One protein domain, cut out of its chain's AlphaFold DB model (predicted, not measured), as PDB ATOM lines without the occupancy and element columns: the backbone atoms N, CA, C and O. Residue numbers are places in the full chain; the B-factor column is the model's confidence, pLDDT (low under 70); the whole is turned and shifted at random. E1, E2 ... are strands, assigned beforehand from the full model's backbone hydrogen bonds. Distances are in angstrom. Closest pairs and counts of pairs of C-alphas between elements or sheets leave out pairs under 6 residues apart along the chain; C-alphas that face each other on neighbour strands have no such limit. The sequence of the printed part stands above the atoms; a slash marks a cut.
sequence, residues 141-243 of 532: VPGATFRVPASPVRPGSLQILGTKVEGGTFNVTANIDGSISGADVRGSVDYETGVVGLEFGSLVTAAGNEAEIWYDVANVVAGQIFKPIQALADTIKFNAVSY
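What this domain is: This is residues 141 to 243 of the 532 residues of an uncharacterized protein of Oxalobacteraceae bacterium (UniProt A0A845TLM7). Two small sheets stand partly face to face: E1, the first half of E6, E5 and E4 make one wall, and E3, E2 and E8 make the other. The walls come together along E3 and E4 and stay open between E8 and E1, while the far half of E6 bends away with E7 and the loop of residues 206 to 223 to lengthen one end. The printed part has 103 residues, with eight named strands, E1 to E8 in chain order, and no named helix; the class is all strand, with 43 residues in named elements, under half. The larger sheet is branched and twisted, the smaller has the order E3, E2, E8, and their neighbour pairs are antiparallel. The whole is compact but elongated, with a radius of gyration of the C-alphas of 14.8 A and spans of 48 by 28 by 17 A.

Where its parts are: Start with E6, residues 195 to 205, the longest strand: find C-alpha 195 at (3.907, 14.887, 31.728) and go 30.2 A to C-alpha 205 at (-18.518, -3.344, 23.007). In the same branched sheet look for E1, residues 143 to 147, 14.0 A long, E5, residues 185 to 189, E4, residues 179 to 182, and E7, residues 224 to 228. The other sheet has E2, residues 159 to 163, 14.2 A long, E3, residues 169 to 173, and E8, residues 237 to 239, which ends at C-alpha 239 at (7.057, 6.075, 41.582).

How they stand to each other: At residue 200 you will find that E6 bends by 52 degrees. E1 and E7 lie on one side of it, E5 on the other side. Look for N 144 and O 198, 2.9 A apart, between E1 and E6; N 186 and O 199, 2.9 A, between E5 and E6; and N 204 and O 225, 2.9 A, between E6 and E7. E4 and E5 form a hairpin, with N 180 and O 187 at 2.8 A. E4, E5, E6 and E7 are a meander, each strand the antiparallel neighbour of the one before. Crossing to the other sheet, the closest C-alphas of E3 and E4, those of Val 172 and Gly 182, are 5.8 A apart. There, N 160 and O 172 of the hairpin E2 and E3 are 2.9 A apart, as are N 161 and O 237 of E2 and E8. E8 and E1 are apart.

The domain as a whole: The C-alphas farthest apart, those of Ala 211 and Tyr 243, are 48.2 A from each other. The printed part has no cut; the links E1 to E2 and E6 to E7 are long. The mean pLDDT of the printed part is 86.9, and residues 166 to 167 and residue 243 are under 70.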
ATOM      1  N   VAL A 141     -12.373  10.699  40.715       87.31
ATOM      2  CA  VAL A 141     -12.003  11.247  39.404       87.31
ATOM      3  C   VAL A 141     -12.042  10.173  38.309       87.31
ATOM      4  O   VAL A 141     -11.640   9.035  38.563       87.31
ATOM      5  N   PRO A 142     -12.473  10.514  37.076       88.06
ATOM      6  CA  PRO A 142     -12.427   9.611  35.921       88.06
ATOM      7  C   PRO A 142     -11.052   9.579  35.227       88.06
ATOM      8  O   PRO A 142     -10.818   8.765  34.337       88.06
ATOM      9  N   GLY A 143     -10.132  10.462  35.618       90.94
ATOM     10  CA  GLY A 143      -8.784  10.553  35.067       90.94
ATOM     11  C   GLY A 143      -7.891  11.463  35.905       90.94
ATOM     12  O   GLY A 143      -8.364  12.152  36.810       90.94
ATOM     13  N   ALA A 144      -6.594  11.457  35.612       91.38
ATOM     14  CA  ALA A 144      -5.607  12.279  36.303       91.38
ATOM     15  C   ALA A 144      -4.538  12.784  35.329       91.38
ATOM     16  O   ALA A 144      -4.095  12.062  34.436       91.38
ATOM     17  N   THR A 145      -4.086  14.020  35.524       92.94
ATOM     18  CA  THR A 145      -2.960  14.594  34.779       92.94
ATOM     19  C   THR A 145      -2.002  15.239  35.760       92.94
ATOM     20  O   THR A 145      -2.408  16.050  36.592       92.94
ATOM     21  N   PHE A 146      -0.731  14.866  35.688       91.56
ATOM     22  CA  PHE A 146       0.301  15.381  36.582       91.56
ATOM     23  C   PHE A 146       1.659  15.399  35.884       91.56
ATOM     24  O   PHE A 146       1.827  14.870  34.784       91.56
ATOM     25  N   ARG A 147       2.641  16.025  36.532       91.00
ATOM     26  CA  ARG A 147       4.026  16.055  36.066       91.00
ATOM     27  C   ARG A 147       4.931  15.384  37.089       91.00
ATOM     28  O   ARG A 147       4.827  15.667  38.282       91.00
ATOM     29  N   VAL A 148       5.833  14.525  36.627       89.44
ATOM     30  CA  VAL A 148       6.889  13.954  37.465       89.44
ATOM     31  C   VAL A 148       7.857  15.081  37.870       89.44
ATOM     32  O   VAL A 148       8.319  15.813  36.996       89.44
ATOM     33  N   PRO A 149       8.193  15.246  39.168       82.19
ATOM     34  CA  PRO A 149       9.034  16.353  39.644       82.19
ATOM     35  C   PRO A 149      10.448  16.413  39.054       82.19
ATOM     36  O   PRO A 149      11.108  17.444  39.153       82.19
ATOM     37  N   ALA A 150      10.925  15.319  38.463       71.44
ATOM     38  CA  ALA A 150      12.237  15.228  37.849       71.44
ATOM     39  C   ALA A 150      12.107  14.762  36.394       71.44
ATOM     40  O   ALA A 150      11.574  13.687  36.127       71.44
ATOM     41  N   SER A 151      12.612  15.580  35.474       76.69
ATOM     42  CA  SER A 151      12.652  15.334  34.031       76.69
ATOM     43  C   SER A 151      14.096  15.457  33.528       76.69
ATOM     44  O   SER A 151      14.769  16.400  33.962       76.69
ATOM     45  N   PRO A 152      14.571  14.588  32.612       84.69
ATOM     46  CA  PRO A 152      13.860  13.477  31.961       84.69
ATOM     47  C   PRO A 152      13.612  12.260  32.871       84.69
ATOM     48  O   PRO A 152      14.386  11.973  33.791       84.69
ATOM     49  N   VAL A 153      12.540  11.515  32.591       85.00
ATOM     50  CA  VAL A 153      12.170  10.275  33.295       85.00
ATOM     51  C   VAL A 153      12.711   9.066  32.530       85.00
ATOM     52  O   VAL A 153      12.603   8.998  31.310       85.00
ATOM     53  N   ARG A 154      13.278   8.074  33.229       85.88
ATOM     54  CA  ARG A 154      13.758   6.829  32.612       85.88
ATOM     55  C   ARG A 154      12.583   6.053  31.994       85.88
ATOM     56  O   ARG A 154      11.670   5.686  32.746       85.88
ATOM     57  N   PRO A 155      12.625   5.711  30.691       89.19
ATOM     58  CA  PRO A 155      11.604   4.876  30.066       89.19
ATOM     59  C   PRO A 155      11.400   3.550  30.806       89.19
ATOM     60  O   PRO A 155      12.368   2.893  31.192       89.19
ATOM     61  N   GLY A 156      10.140   3.172  31.038       85.88
ATOM     62  CA  GLY A 156       9.782   1.944  31.756       85.88
ATOM     63  C   GLY A 156       9.885   2.011  33.285       85.88
ATOM     64  O   GLY A 156       9.681   0.997  33.946       85.88
ATOM     65  N   SER A 157      10.229   3.168  33.867       88.75
ATOM     66  CA  SER A 157      10.393   3.311  35.325       88.75
ATOM     67  C   SER A 157       9.176   3.873  36.064       88.75
ATOM     68  O   SER A 157       9.149   3.808  37.289       88.75
ATOM     69  N   LEU A 158       8.199   4.439  35.347       91.50
ATOM     70  CA  LEU A 158       7.008   5.044  35.941       91.50
ATOM     71  C   LEU A 158       5.987   3.958  36.299       91.50
ATOM     72  O   LEU A 158       5.444   3.316  35.399       91.50
ATOM     73  N   GLN A 159       5.689   3.796  37.589       92.75
ATOM     74  CA  GLN A 159       4.582   2.962  38.067       92.75
ATOM     75  C   GLN A 159       3.547   3.809  38.794       92.75
ATOM     76  O   GLN A 159       3.903   4.696  39.570       92.75
ATOM     77  N   ILE A 160       2.268   3.519  38.570       93.38
ATOM     78  CA  ILE A 160       1.134   4.223  39.172       93.38
ATOM     79  C   ILE A 160       0.186   3.202  39.793       93.38
ATOM     80  O   ILE A 160      -0.161   2.205  39.159       93.38
ATOM     81  N   LEU A 161      -0.277   3.478  41.011       91.81
ATOM     82  CA  LEU A 161      -1.264   2.668  41.713       91.81
ATOM     83  C   LEU A 161      -2.355   3.525  42.356       91.81
ATOM     84  O   LEU A 161      -2.117   4.681  42.703       91.81
ATOM     85  N   GLY A 162      -3.531   2.937  42.553       86.81
ATOM     86  CA  GLY A 162      -4.656   3.583  43.226       86.81
ATOM     87  C   GLY A 162      -5.836   2.638  43.436       86.81
ATOM     88  O   GLY A 162      -5.787   1.460  43.065       86.81
ATOM     89  N   THR A 163      -6.901   3.150  44.047       80.12
ATOM     90  CA  THR A 163      -8.110   2.399  44.409       80.12
ATOM     91  C   THR A 163      -9.312   2.882  43.601       80.12
ATOM     92  O   THR A 163      -9.528   4.082  43.435       80.12
ATOM     93  N   LYS A 164     -10.109   1.935  43.100       78.88
ATOM     94  CA  LYS A 164     -11.358   2.205  42.374       78.88
ATOM     95  C   LYS A 164     -12.504   2.436  43.360       78.88
ATOM     96  O   LYS A 164     -12.562   1.759  44.385       78.88
ATOM     97  N   VAL A 165     -13.444   3.322  43.028       70.50
ATOM     98  CA  VAL A 165     -14.632   3.600  43.864       70.50
ATOM     99  C   VAL A 165     -15.515   2.358  44.024       70.50
ATOM    100  O   VAL A 165     -16.028   2.092  45.104       70.50
ATOM    101  N   GLU A 166     -15.634   1.545  42.974       66.44
ATOM    102  CA  GLU A 166     -16.408   0.294  42.982       66.44
ATOM    103  C   GLU A 166     -15.694  -0.867  43.713       66.44
ATOM    104  O   GLU A 166     -16.238  -1.965  43.823       66.44
ATOM    105  N   GLY A 167     -14.478  -0.634  44.225       61.69
ATOM    106  CA  GLY A 167     -13.641  -1.626  44.897       61.69
ATOM    107  C   GLY A 167     -12.506  -2.184  44.027       61.69
ATOM    108  O   GLY A 167     -12.562  -2.221  42.798       61.69
ATOM    109  N   GLY A 168     -11.435  -2.633  44.690       71.69
ATOM    110  CA  GLY A 168     -10.207  -3.122  44.052       71.69
ATOM    111  C   GLY A 168      -9.178  -2.024  43.749       71.69
ATOM    112  O   GLY A 168      -9.438  -0.831  43.903       71.69
ATOM    113  N   THR A 169      -7.983  -2.437  43.330       81.81
ATOM    114  CA  THR A 169      -6.851  -1.544  43.027       81.81
ATOM    115  C   THR A 169      -6.395  -1.697  41.587       81.81
ATOM    116  O   THR A 169      -6.499  -2.785  41.022       81.81
ATOM    117  N   PHE A 170      -5.813  -0.643  41.029       82.75
ATOM    118  CA  PHE A 170      -5.029  -0.719  39.801       82.75
ATOM    119  C   PHE A 170      -3.548  -0.509  40.117       82.75
ATOM    120  O   PHE A 170      -3.198   0.208  41.054       82.75
ATOM    121  N   ASN A 171      -2.684  -1.158  39.341       90.69
ATOM    122  CA  ASN A 171      -1.240  -0.965  39.367       90.69
ATOM    123  C   ASN A 171      -0.726  -1.123  37.934       90.69
ATOM    124  O   ASN A 171      -0.810  -2.213  37.367       90.69
ATOM    125  N   VAL A 172      -0.254  -0.030  37.339       91.94
ATOM    126  CA  VAL A 172       0.185   0.023  35.942       91.94
ATOM    127  C   VAL A 172       1.590   0.590  35.843       91.94
ATOM    128  O   VAL A 172       1.965   1.496  36.583       91.94
ATOM    129  N   THR A 173       2.373   0.049  34.915       92.81
ATOM    130  CA  THR A 173       3.706   0.554  34.573       92.81
ATOM    131  C   THR A 173       3.656   1.119  33.161       92.81
ATOM    132  O   THR A 173       3.075   0.493  32.274       92.81
ATOM    133  N   ALA A 174       4.238   2.297  32.951       92.88
ATOM    134  CA  ALA A 174       4.346   2.875  31.620       92.88
ATOM    135  C   ALA A 174       5.337   2.082  30.758       92.88
ATOM    136  O   ALA A 174       6.422   1.718  31.212       92.88
ATOM    137  N   ASN A 175       4.974   1.834  29.505       90.44
ATOM    138  CA  ASN A 175       5.813   1.140  28.536       90.44
ATOM    139  C   ASN A 175       6.939   2.044  28.021       90.44
ATOM    140  O   ASN A 175       6.908   3.267  28.166       90.44
ATOM    141  N   ILE A 176       7.945   1.443  27.382       87.81
ATOM    142  CA  ILE A 176       9.111   2.160  26.832       87.81
ATOM    143  C   ILE A 176       8.698   3.196  25.771       87.81
ATOM    144  O   ILE A 176       9.343   4.230  25.650       87.81
ATOM    145  N   ASP A 177       7.607   2.945  25.047       87.44
ATOM    146  CA  ASP A 177       7.041   3.836  24.026       87.44
ATOM    147  C   ASP A 177       6.199   4.993  24.600       87.44
ATOM    148  O   ASP A 177       5.652   5.794  23.846       87.44
ATOM    149  N   GLY A 178       6.078   5.078  25.927       87.25
ATOM    150  CA  GLY A 178       5.291   6.097  26.616       87.25
ATOM    151  C   GLY A 178       3.811   5.747  26.758       87.25
ATOM    152  O   GLY A 178       3.075   6.517  27.365       87.25
ATOM    153  N   SER A 179       3.346   4.596  26.263       92.50
ATOM    154  CA  SER A 179       1.961   4.157  26.457       92.50
ATOM    155  C   SER A 179       1.734   3.582  27.861       92.50
ATOM    156  O   SER A 179       2.601   2.927  28.440       92.50
ATOM    157  N   ILE A 180       0.546   3.802  28.425       92.69
ATOM    158  CA  ILE A 180       0.093   3.177  29.672       92.69
ATOM    159  C   ILE A 180      -1.162   2.378  29.337       92.69
ATOM    160  O   ILE A 180      -2.157   2.935  28.876       92.69
ATOM    161  N   SER A 181      -1.111   1.068  29.558       89.19
ATOM    162  CA  SER A 181      -2.232   0.163  29.321       89.19
ATOM    163  C   SER A 181      -2.300  -0.858  30.447       89.19
ATOM    164  O   SER A 181      -1.312  -1.528  30.748       89.19
ATOM    165  N   GLY A 182      -3.458  -0.962  31.089       84.75
ATOM    166  CA  GLY A 182      -3.714  -1.925  32.148       84.75
ATOM    167  C   GLY A 182      -5.202  -2.197  32.316       84.75
ATOM    168  O   GLY A 182      -6.047  -1.606  31.646       84.75
ATOM    169  N   ALA A 183      -5.531  -3.117  33.223       82.12
ATOM    170  CA  ALA A 183      -6.919  -3.372  33.580       82.12
ATOM    171  C   ALA A 183      -7.535  -2.099  34.181       82.12
ATOM    172  O   ALA A 183      -7.043  -1.586  35.184       82.12
ATOM    173  N   ASP A 184      -8.592  -1.602  33.543       84.25
ATOM    174  CA  ASP A 184      -9.336  -0.398  33.919       84.25
ATOM    175  C   ASP A 184      -8.524   0.917  33.931       84.25
ATOM    176  O   ASP A 184      -8.942   1.894  34.557       84.25
ATOM    177  N   VAL A 185      -7.370   0.972  33.252       90.81
ATOM    178  CA  VAL A 185      -6.540   2.185  33.144       90.81
ATOM    179  C   VAL A 185      -5.892   2.272  31.768       90.81
ATOM    180  O   VAL A 185      -5.269   1.316  31.302       90.81
ATOM    181  N   ARG A 186      -5.952   3.450  31.147       92.44
ATOM    182  CA  ARG A 186      -5.161   3.782  29.956       92.44
ATOM    183  C   ARG A 186      -4.567   5.179  30.064       92.44
ATOM    184  O   ARG A 186      -5.053   6.005  30.830       92.44
ATOM    185  N   GLY A 187      -3.530   5.460  29.290       93.25
ATOM    186  CA  GLY A 187      -2.916   6.777  29.286       93.25
ATOM    187  C   GLY A 187      -1.592   6.828  28.546       93.25
ATOM    188  O   GLY A 187      -1.248   5.915  27.790       93.25
ATOM    189  N   SER A 188      -0.836   7.888  28.796       94.00
ATOM    190  CA  SER A 188       0.511   8.054  28.265       94.00
ATOM    191  C   SER A 188       1.395   8.902  29.176       94.00
ATOM    192  O   SER A 188       0.921   9.650  30.034       94.00
ATOM    193  N   VAL A 189       2.702   8.769  28.976       93.44
ATOM    194  CA  VAL A 189       3.742   9.612  29.555       93.44
ATOM    195  C   VAL A 189       4.654  10.130  28.451       93.44
ATOM    196  O   VAL A 189       5.099   9.379  27.586       93.44
ATOM    197  N   ASP A 190       4.967  11.417  28.521       91.06
ATOM    198  CA  ASP A 190       6.085  12.012  27.805       91.06
ATOM    199  C   ASP A 190       7.323  11.955  28.713       91.06
ATOM    200  O   ASP A 190       7.397  12.634  29.740       91.06
ATOM    201  N   TYR A 191       8.289  11.104  28.360       88.75
ATOM    202  CA  TYR A 191       9.498  10.890  29.157       88.75
ATOM    203  C   TYR A 191      10.453  12.093  29.161       88.75
ATOM    204  O   TYR A 191      11.249  12.221  30.096       88.75
ATOM    205  N   GLU A 192      10.372  12.987  28.173       85.00
ATOM    206  CA  GLU A 192      11.203  14.193  28.111       85.00
ATOM    207  C   GLU A 192      10.667  15.268  29.050       85.00
ATOM    208  O   GLU A 192      11.407  15.814  29.873       85.00
ATOM    209  N   THR A 193       9.365  15.553  28.972       85.75
ATOM    210  CA  THR A 193       8.735  16.606  29.785       85.75
ATOM    211  C   THR A 193       8.308  16.116  31.172       85.75
ATOM    212  O   THR A 193       8.168  16.922  32.105       85.75
ATOM    213  N   GLY A 194       8.134  14.800  31.329       87.81
ATOM    214  CA  GLY A 194       7.619  14.141  32.527       87.81
ATOM    215  C   GLY A 194       6.106  14.292  32.706       87.81
ATOM    216  O   GLY A 194       5.618  14.089  33.817       87.81
ATOM    217  N   VAL A 195       5.366  14.708  31.671       93.06
ATOM    218  CA  VAL A 195       3.907  14.887  31.728       93.06
ATOM    219  C   VAL A 195       3.211  13.540  31.561       93.06
ATOM    220  O   VAL A 195       3.510  12.794  30.633       93.06
ATOM    221  N   VAL A 196       2.273  13.240  32.459       94.44
ATOM    222  CA  VAL A 196       1.510  11.987  32.487       94.44
ATOM    223  C   VAL A 196       0.022  12.301  32.383       94.44
ATOM    224  O   VAL A 196      -0.485  13.126  33.146       94.44
ATOM    225  N   GLY A 197      -0.678  11.621  31.476       94.88
ATOM    226  CA  GLY A 197      -2.135  11.647  31.354       94.88
ATOM    227  C   GLY A 197      -2.724  10.254  31.551       94.88
ATOM    228  O   GLY A 197      -2.254   9.298  30.940       94.88
ATOM    229  N   LEU A 198      -3.744  10.141  32.400       94.06
ATOM    230  CA  LEU A 198      -4.429   8.894  32.737       94.06
ATOM    231  C   LEU A 198      -5.941   9.045  32.613       94.06
ATOM    232  O   LEU A 198      -6.513  10.044  33.048       94.06
ATOM    233  N   GLU A 199      -6.574   7.989  32.121       93.88
ATOM    234  CA  GLU A 199      -8.016   7.785  32.103       93.88
ATOM    235  C   GLU A 199      -8.333   6.434  32.749       93.88
ATOM    236  O   GLU A 199      -7.711   5.413  32.433       93.88
ATOM    237  N   PHE A 200      -9.308   6.422  33.653       91.94
ATOM    238  CA  PHE A 200      -9.742   5.224  34.361       91.94
ATOM    239  C   PHE A 200     -10.984   4.657  33.675       91.94
ATOM    240  O   PHE A 200     -11.992   5.341  33.510       91.94
ATOM    241  N   GLY A 201     -10.906   3.408  33.232       89.44
ATOM    242  CA  GLY A 201     -11.960   2.756  32.465       89.44
ATOM    243  C   GLY A 201     -11.441   1.650  31.563       89.44
ATOM    244  O   GLY A 201     -10.240   1.399  31.455       89.44
ATOM    245  N   SER A 202     -12.367   0.996  30.878       88.50
ATOM    246  CA  SER A 202     -12.073  -0.119  29.976       88.50
ATOM    247  C   SER A 202     -12.809   0.052  28.653       88.50
ATOM    248  O   SER A 202     -13.902   0.618  28.619       88.50
ATOM    249  N   LEU A 203     -12.244  -0.470  27.564       88.12
ATOM    250  CA  LEU A 203     -12.956  -0.567  26.291       88.12
ATOM    251  C   LEU A 203     -14.004  -1.685  26.365       88.12
ATOM    252  O   LEU A 203     -13.672  -2.834  26.654       88.12
ATOM    253  N   VAL A 204     -15.257  -1.348  26.076       89.31
ATOM    254  CA  VAL A 204     -16.389  -2.283  26.011       89.31
ATOM    255  C   VAL A 204     -17.013  -2.262  24.619       89.31
ATOM    256  O   VAL A 204     -16.823  -1.318  23.854       89.31
ATOM    257  N   THR A 205     -17.765  -3.304  24.268       91.62
ATOM    258  CA  THR A 205     -18.518  -3.344  23.007       91.62
ATOM    259  C   THR A 205     -19.570  -2.236  22.984       91.62
ATOM    260  O   THR A 205     -20.362  -2.115  23.916       91.62
ATOM    261  N   ALA A 206     -19.599  -1.441  21.913       88.69
ATOM    262  CA  ALA A 206     -20.525  -0.315  21.798       88.69
ATOM    263  C   ALA A 206     -21.991  -0.761  21.670       88.69
ATOM    264  O   ALA A 206     -22.873  -0.145  22.264       88.69
ATOM    265  N   ALA A 207     -22.241  -1.844  20.931       87.19
ATOM    266  CA  ALA A 207     -23.583  -2.387  20.750       87.19
ATOM    267  C   ALA A 207     -24.183  -2.861  22.086       87.19
ATOM    268  O   ALA A 207     -23.563  -3.664  22.789       87.19
ATOM    269  N   GLY A 208     -25.390  -2.394  22.412       86.94
ATOM    270  CA  GLY A 208     -26.113  -2.730  23.643       86.94
ATOM    271  C   GLY A 208     -25.883  -1.772  24.818       86.94
ATOM    272  O   GLY A 208     -26.460  -1.994  25.881       86.94
ATOM    273  N   ASN A 209     -25.070  -0.724  24.645       86.12
ATOM    274  CA  ASN A 209     -24.810   0.311  25.653       86.12
ATOM    275  C   ASN A 209     -25.323   1.704  25.225       86.12
ATOM    276  O   ASN A 209     -24.965   2.706  25.832       86.12
ATOM    277  N   GLU A 210     -26.167   1.800  24.196       89.25
ATOM    278  CA  GLU A 210     -26.606   3.073  23.595       89.25
ATOM    279  C   GLU A 210     -27.473   3.936  24.531       89.25
ATOM    280  O   GLU A 210     -27.672   5.123  24.278       89.25
ATOM    281  N   ALA A 211     -28.009   3.343  25.601       87.19
ATOM    282  CA  ALA A 211     -28.810   4.030  26.616       87.19
ATOM    283  C   ALA A 211     -27.976   4.576  27.791       87.19
ATOM    284  O   ALA A 211     -28.522   5.225  28.684       87.19
ATOM    285  N   GLU A 212     -26.675   4.288  27.824       84.81
ATOM    286  CA  GLU A 212     -25.793   4.664  28.921       84.81
ATOM    287  C   GLU A 212     -25.364   6.134  28.835       84.81
ATOM    288  O   GLU A 212     -25.084   6.658  27.760       84.81
ATOM    289  N   ILE A 213     -25.243   6.810  29.983       84.12
ATOM    290  CA  ILE A 213     -24.957   8.258  30.030       84.12
ATOM    291  C   ILE A 213     -23.566   8.630  29.488       84.12
ATOM    292  O   ILE A 213     -23.333   9.765  29.086       84.12
ATOM    293  N   TRP A 214     -22.634   7.675  29.504       83.50
ATOM    294  CA  TRP A 214     -21.267   7.821  29.006       83.50
ATOM    295  C   TRP A 214     -21.139   7.472  27.515       83.50
ATOM    296  O   TRP A 214     -20.054   7.605  26.949       83.50
ATOM    297  N   TYR A 215     -22.220   7.008  26.879       89.62
ATOM    298  CA  TYR A 215     -22.211   6.611  25.480       89.62
ATOM    299  C   TYR A 215     -22.304   7.830  24.557       89.62
ATOM    300  O   TYR A 215     -23.267   8.593  24.594       89.62
ATOM    301  N   ASP A 216     -21.326   7.961  23.665       88.81
ATOM    302  CA  ASP A 216     -21.351   8.902  22.549       88.81
ATOM    303  C   ASP A 216     -20.918   8.164  21.278       88.81
ATOM    304  O   ASP A 216     -19.843   7.559  21.226       88.81
ATOM    305  N   VAL A 217     -21.758   8.226  20.242       87.12
ATOM    306  CA  VAL A 217     -21.512   7.578  18.947       87.12
ATOM    307  C   VAL A 217     -20.213   8.064  18.294       87.12
ATOM    308  O   VAL A 217     -19.564   7.295  17.586       87.12
ATOM    309  N   ALA A 218     -19.791   9.304  18.560       89.00
ATOM    310  CA  ALA A 218     -18.546   9.861  18.035       89.00
ATOM    311  C   ALA A 218     -17.288   9.202  18.636       89.00
ATOM    312  O   ALA A 218     -16.230   9.223  18.010       89.00
ATOM    313  N   ASN A 219     -17.405   8.586  19.816       85.44
ATOM    314  CA  ASN A 219     -16.296   7.952  20.533       85.44
ATOM    315  C   ASN A 219     -16.167   6.444  20.243       85.44
ATOM    316  O   ASN A 219     -15.313   5.774  20.829       85.44
ATOM    317  N   VAL A 220     -17.001   5.894  19.351       88.62
ATOM    318  CA  VAL A 220     -16.952   4.481  18.959       88.62
ATOM    319  C   VAL A 220     -15.832   4.259  17.942       88.62
ATOM    320  O   VAL A 220     -15.884   4.746  16.814       88.62
ATOM    321  N   VAL A 221     -14.836   3.454  18.312       86.75
ATOM    322  CA  VAL A 221     -13.694   3.100  17.460       86.75
ATOM    323  C   VAL A 221     -13.629   1.583  17.325       86.75
ATOM    324  O   VAL A 221     -13.576   0.862  18.317       86.75
ATOM    325  N   ALA A 222     -13.658   1.082  16.086       86.56
ATOM    326  CA  ALA A 222     -13.611  -0.354  15.781       86.56
ATOM    327  C   ALA A 222     -14.668  -1.205  16.532       86.56
ATOM    328  O   ALA A 222     -14.414  -2.347  16.906       86.56
ATOM    329  N   GLY A 223     -15.865  -0.647  16.761       86.69
ATOM    330  CA  GLY A 223     -16.959  -1.321  17.478       86.69
ATOM    331  C   GLY A 223     -16.817  -1.335  19.006       86.69
ATOM    332  O   GLY A 223     -17.671  -1.903  19.691       86.69
ATOM    333  N   GLN A 224     -15.776  -0.693  19.543       89.50
ATOM    334  CA  GLN A 224     -15.545  -0.520  20.973       89.50
ATOM    335  C   GLN A 224     -15.715   0.944  21.387       89.50
ATOM    336  O   GLN A 224     -15.519   1.861  20.593       89.50
ATOM    337  N   ILE A 225     -16.070   1.157  22.647       90.94
ATOM    338  CA  ILE A 225     -16.220   2.470  23.274       90.94
ATOM    339  C   ILE A 225     -15.606   2.424  24.673       90.94
ATOM    340  O   ILE A 225     -15.635   1.391  25.344       90.94
ATOM    341  N   PHE A 226     -15.000   3.525  25.114       89.44
ATOM    342  CA  PHE A 226     -14.412   3.603  26.446       89.44
ATOM    343  C   PHE A 226     -15.501   3.831  27.493       89.44
ATOM    344  O   PHE A 226     -16.178   4.856  27.470       89.44
ATOM    345  N   LYS A 227     -15.646   2.882  28.418       89.38
ATOM    346  CA  LYS A 227     -16.508   3.013  29.590       89.38
ATOM    347  C   LYS A 227     -15.678   3.570  30.755       89.38
ATOM    348  O   LYS A 227     -14.811   2.838  31.247       89.38
ATOM    349  N   PRO A 228     -15.918   4.816  31.201       88.50
ATOM    350  CA  PRO A 228     -15.176   5.409  32.306       88.50
ATOM    351  C   PRO A 228     -15.556   4.759  33.640       88.50
ATOM    352  O   PRO A 228     -16.717   4.415  33.870       88.50
ATOM    353  N   ILE A 229     -14.580   4.643  34.537       87.06
ATOM    354  CA  ILE A 229     -14.786   4.304  35.948       87.06
ATOM    355  C   ILE A 229     -14.205   5.406  36.833       87.06
ATOM    356  O   ILE A 229     -13.408   6.228  36.388       87.06
ATOM    357  N   GLN A 230     -14.592   5.415  38.102       82.88
ATOM    358  CA  GLN A 230     -14.130   6.405  39.066       82.88
ATOM    359  C   GLN A 230     -13.023   5.829  39.962       82.88
ATOM    360  O   GLN A 230     -13.160   4.726  40.504       82.88
ATOM    361  N   ALA A 231     -11.944   6.587  40.151       82.81
ATOM    362  CA  ALA A 231     -10.869   6.286  41.096       82.81
ATOM    363  C   ALA A 231     -10.877   7.278  42.266       82.81
ATOM    364  O   ALA A 231     -11.171   8.457  42.076       82.81
ATOM    365  N   LEU A 232     -10.532   6.813  43.467       81.38
ATOM    366  CA  LEU A 232     -10.382   7.672  44.645       81.38
ATOM    367  C   LEU A 232      -9.099   8.497  44.504       81.38
ATOM    368  O   LEU A 232      -7.999   7.938  44.589       81.38
ATOM    369  N   ALA A 233      -9.228   9.811  44.305       82.44
ATOM    370  CA  ALA A 233      -8.108  10.702  44.001       82.44
ATOM    371  C   ALA A 233      -7.000  10.636  45.066       82.44
ATOM    372  O   ALA A 233      -5.821  10.537  44.727       82.44
ATOM    373  N   ASP A 234      -7.381  10.567  46.344       81.62
ATOM    374  CA  ASP A 234      -6.457  10.554  47.489       81.62
ATOM    375  C   ASP A 234      -5.586   9.286  47.570       81.62
ATOM    376  O   ASP A 234      -4.586   9.235  48.291       81.62
ATOM    377  N   THR A 235      -5.951   8.238  46.825       82.00
ATOM    378  CA  THR A 235      -5.221   6.961  46.807       82.00
ATOM    379  C   THR A 235      -4.202   6.860  45.675       82.00
ATOM    380  O   THR A 235      -3.376   5.945  45.697       82.00
ATOM    381  N   ILE A 236      -4.233   7.781  44.705       87.69
ATOM    382  CA  ILE A 236      -3.375   7.733  43.521       87.69
ATOM    383  C   ILE A 236      -1.941   8.089  43.922       87.69
ATOM    384  O   ILE A 236      -1.651   9.197  44.374       87.69
ATOM    385  N   LYS A 237      -1.023   7.140  43.745       90.12
ATOM    386  CA  LYS A 237       0.407   7.288  44.041       90.12
ATOM    387  C   LYS A 237       1.232   6.816  42.853       90.12
ATOM    388  O   LYS A 237       0.822   5.903  42.139       90.12
ATOM    389  N   PHE A 238       2.413   7.400  42.669       92.38
ATOM    390  CA  PHE A 238       3.349   6.982  41.629       92.38
ATOM    391  C   PHE A 238       4.785   6.874  42.154       92.38
ATOM    392  O   PHE A 238       5.151   7.517  43.139       92.38
ATOM    393  N   ASN A 239       5.601   6.069  41.476       90.75
ATOM    394  CA  ASN A 239       7.057   6.075  41.582       90.75
ATOM    395  C   ASN A 239       7.660   6.280  40.181       90.75
ATOM    396  O   ASN A 239       7.034   5.944  39.180       90.75
ATOM    397  N   ALA A 240       8.844   6.883  40.099       87.00
ATOM    398  CA  ALA A 240       9.577   7.042  38.846       87.00
ATOM    399  C   ALA A 240      11.064   7.256  39.141       87.00
ATOM    400  O   ALA A 240      11.420   7.801  40.189       87.00
ATOM    401  N   VAL A 241      11.930   6.859  38.209       83.50
ATOM    402  CA  VAL A 241      13.374   7.117  38.280       83.50
ATOM    403  C   VAL A 241      13.718   8.160  37.225       83.50
ATOM    404  O   VAL A 241      13.406   7.977  36.051       83.50
ATOM    405  N   SER A 242      14.364   9.250  37.623       75.31
ATOM    406  CA  SER A 242      14.850  10.277  36.702       75.31
ATOM    407  C   SER A 242      16.347  10.139  36.454       75.31
ATOM    408  O   SER A 242      17.100   9.673  37.313       75.31
ATOM    409  N   TYR A 243      16.777  10.561  35.267       64.38
ATOM    410  CA  TYR A 243      18.186  10.765  34.965       64.38
ATOM    411  C   TYR A 243      18.475  12.260  35.042       64.38
ATOM    412  O   TYR A 243      17.864  13.046  34.327       64.38
TER     413      TYR A 243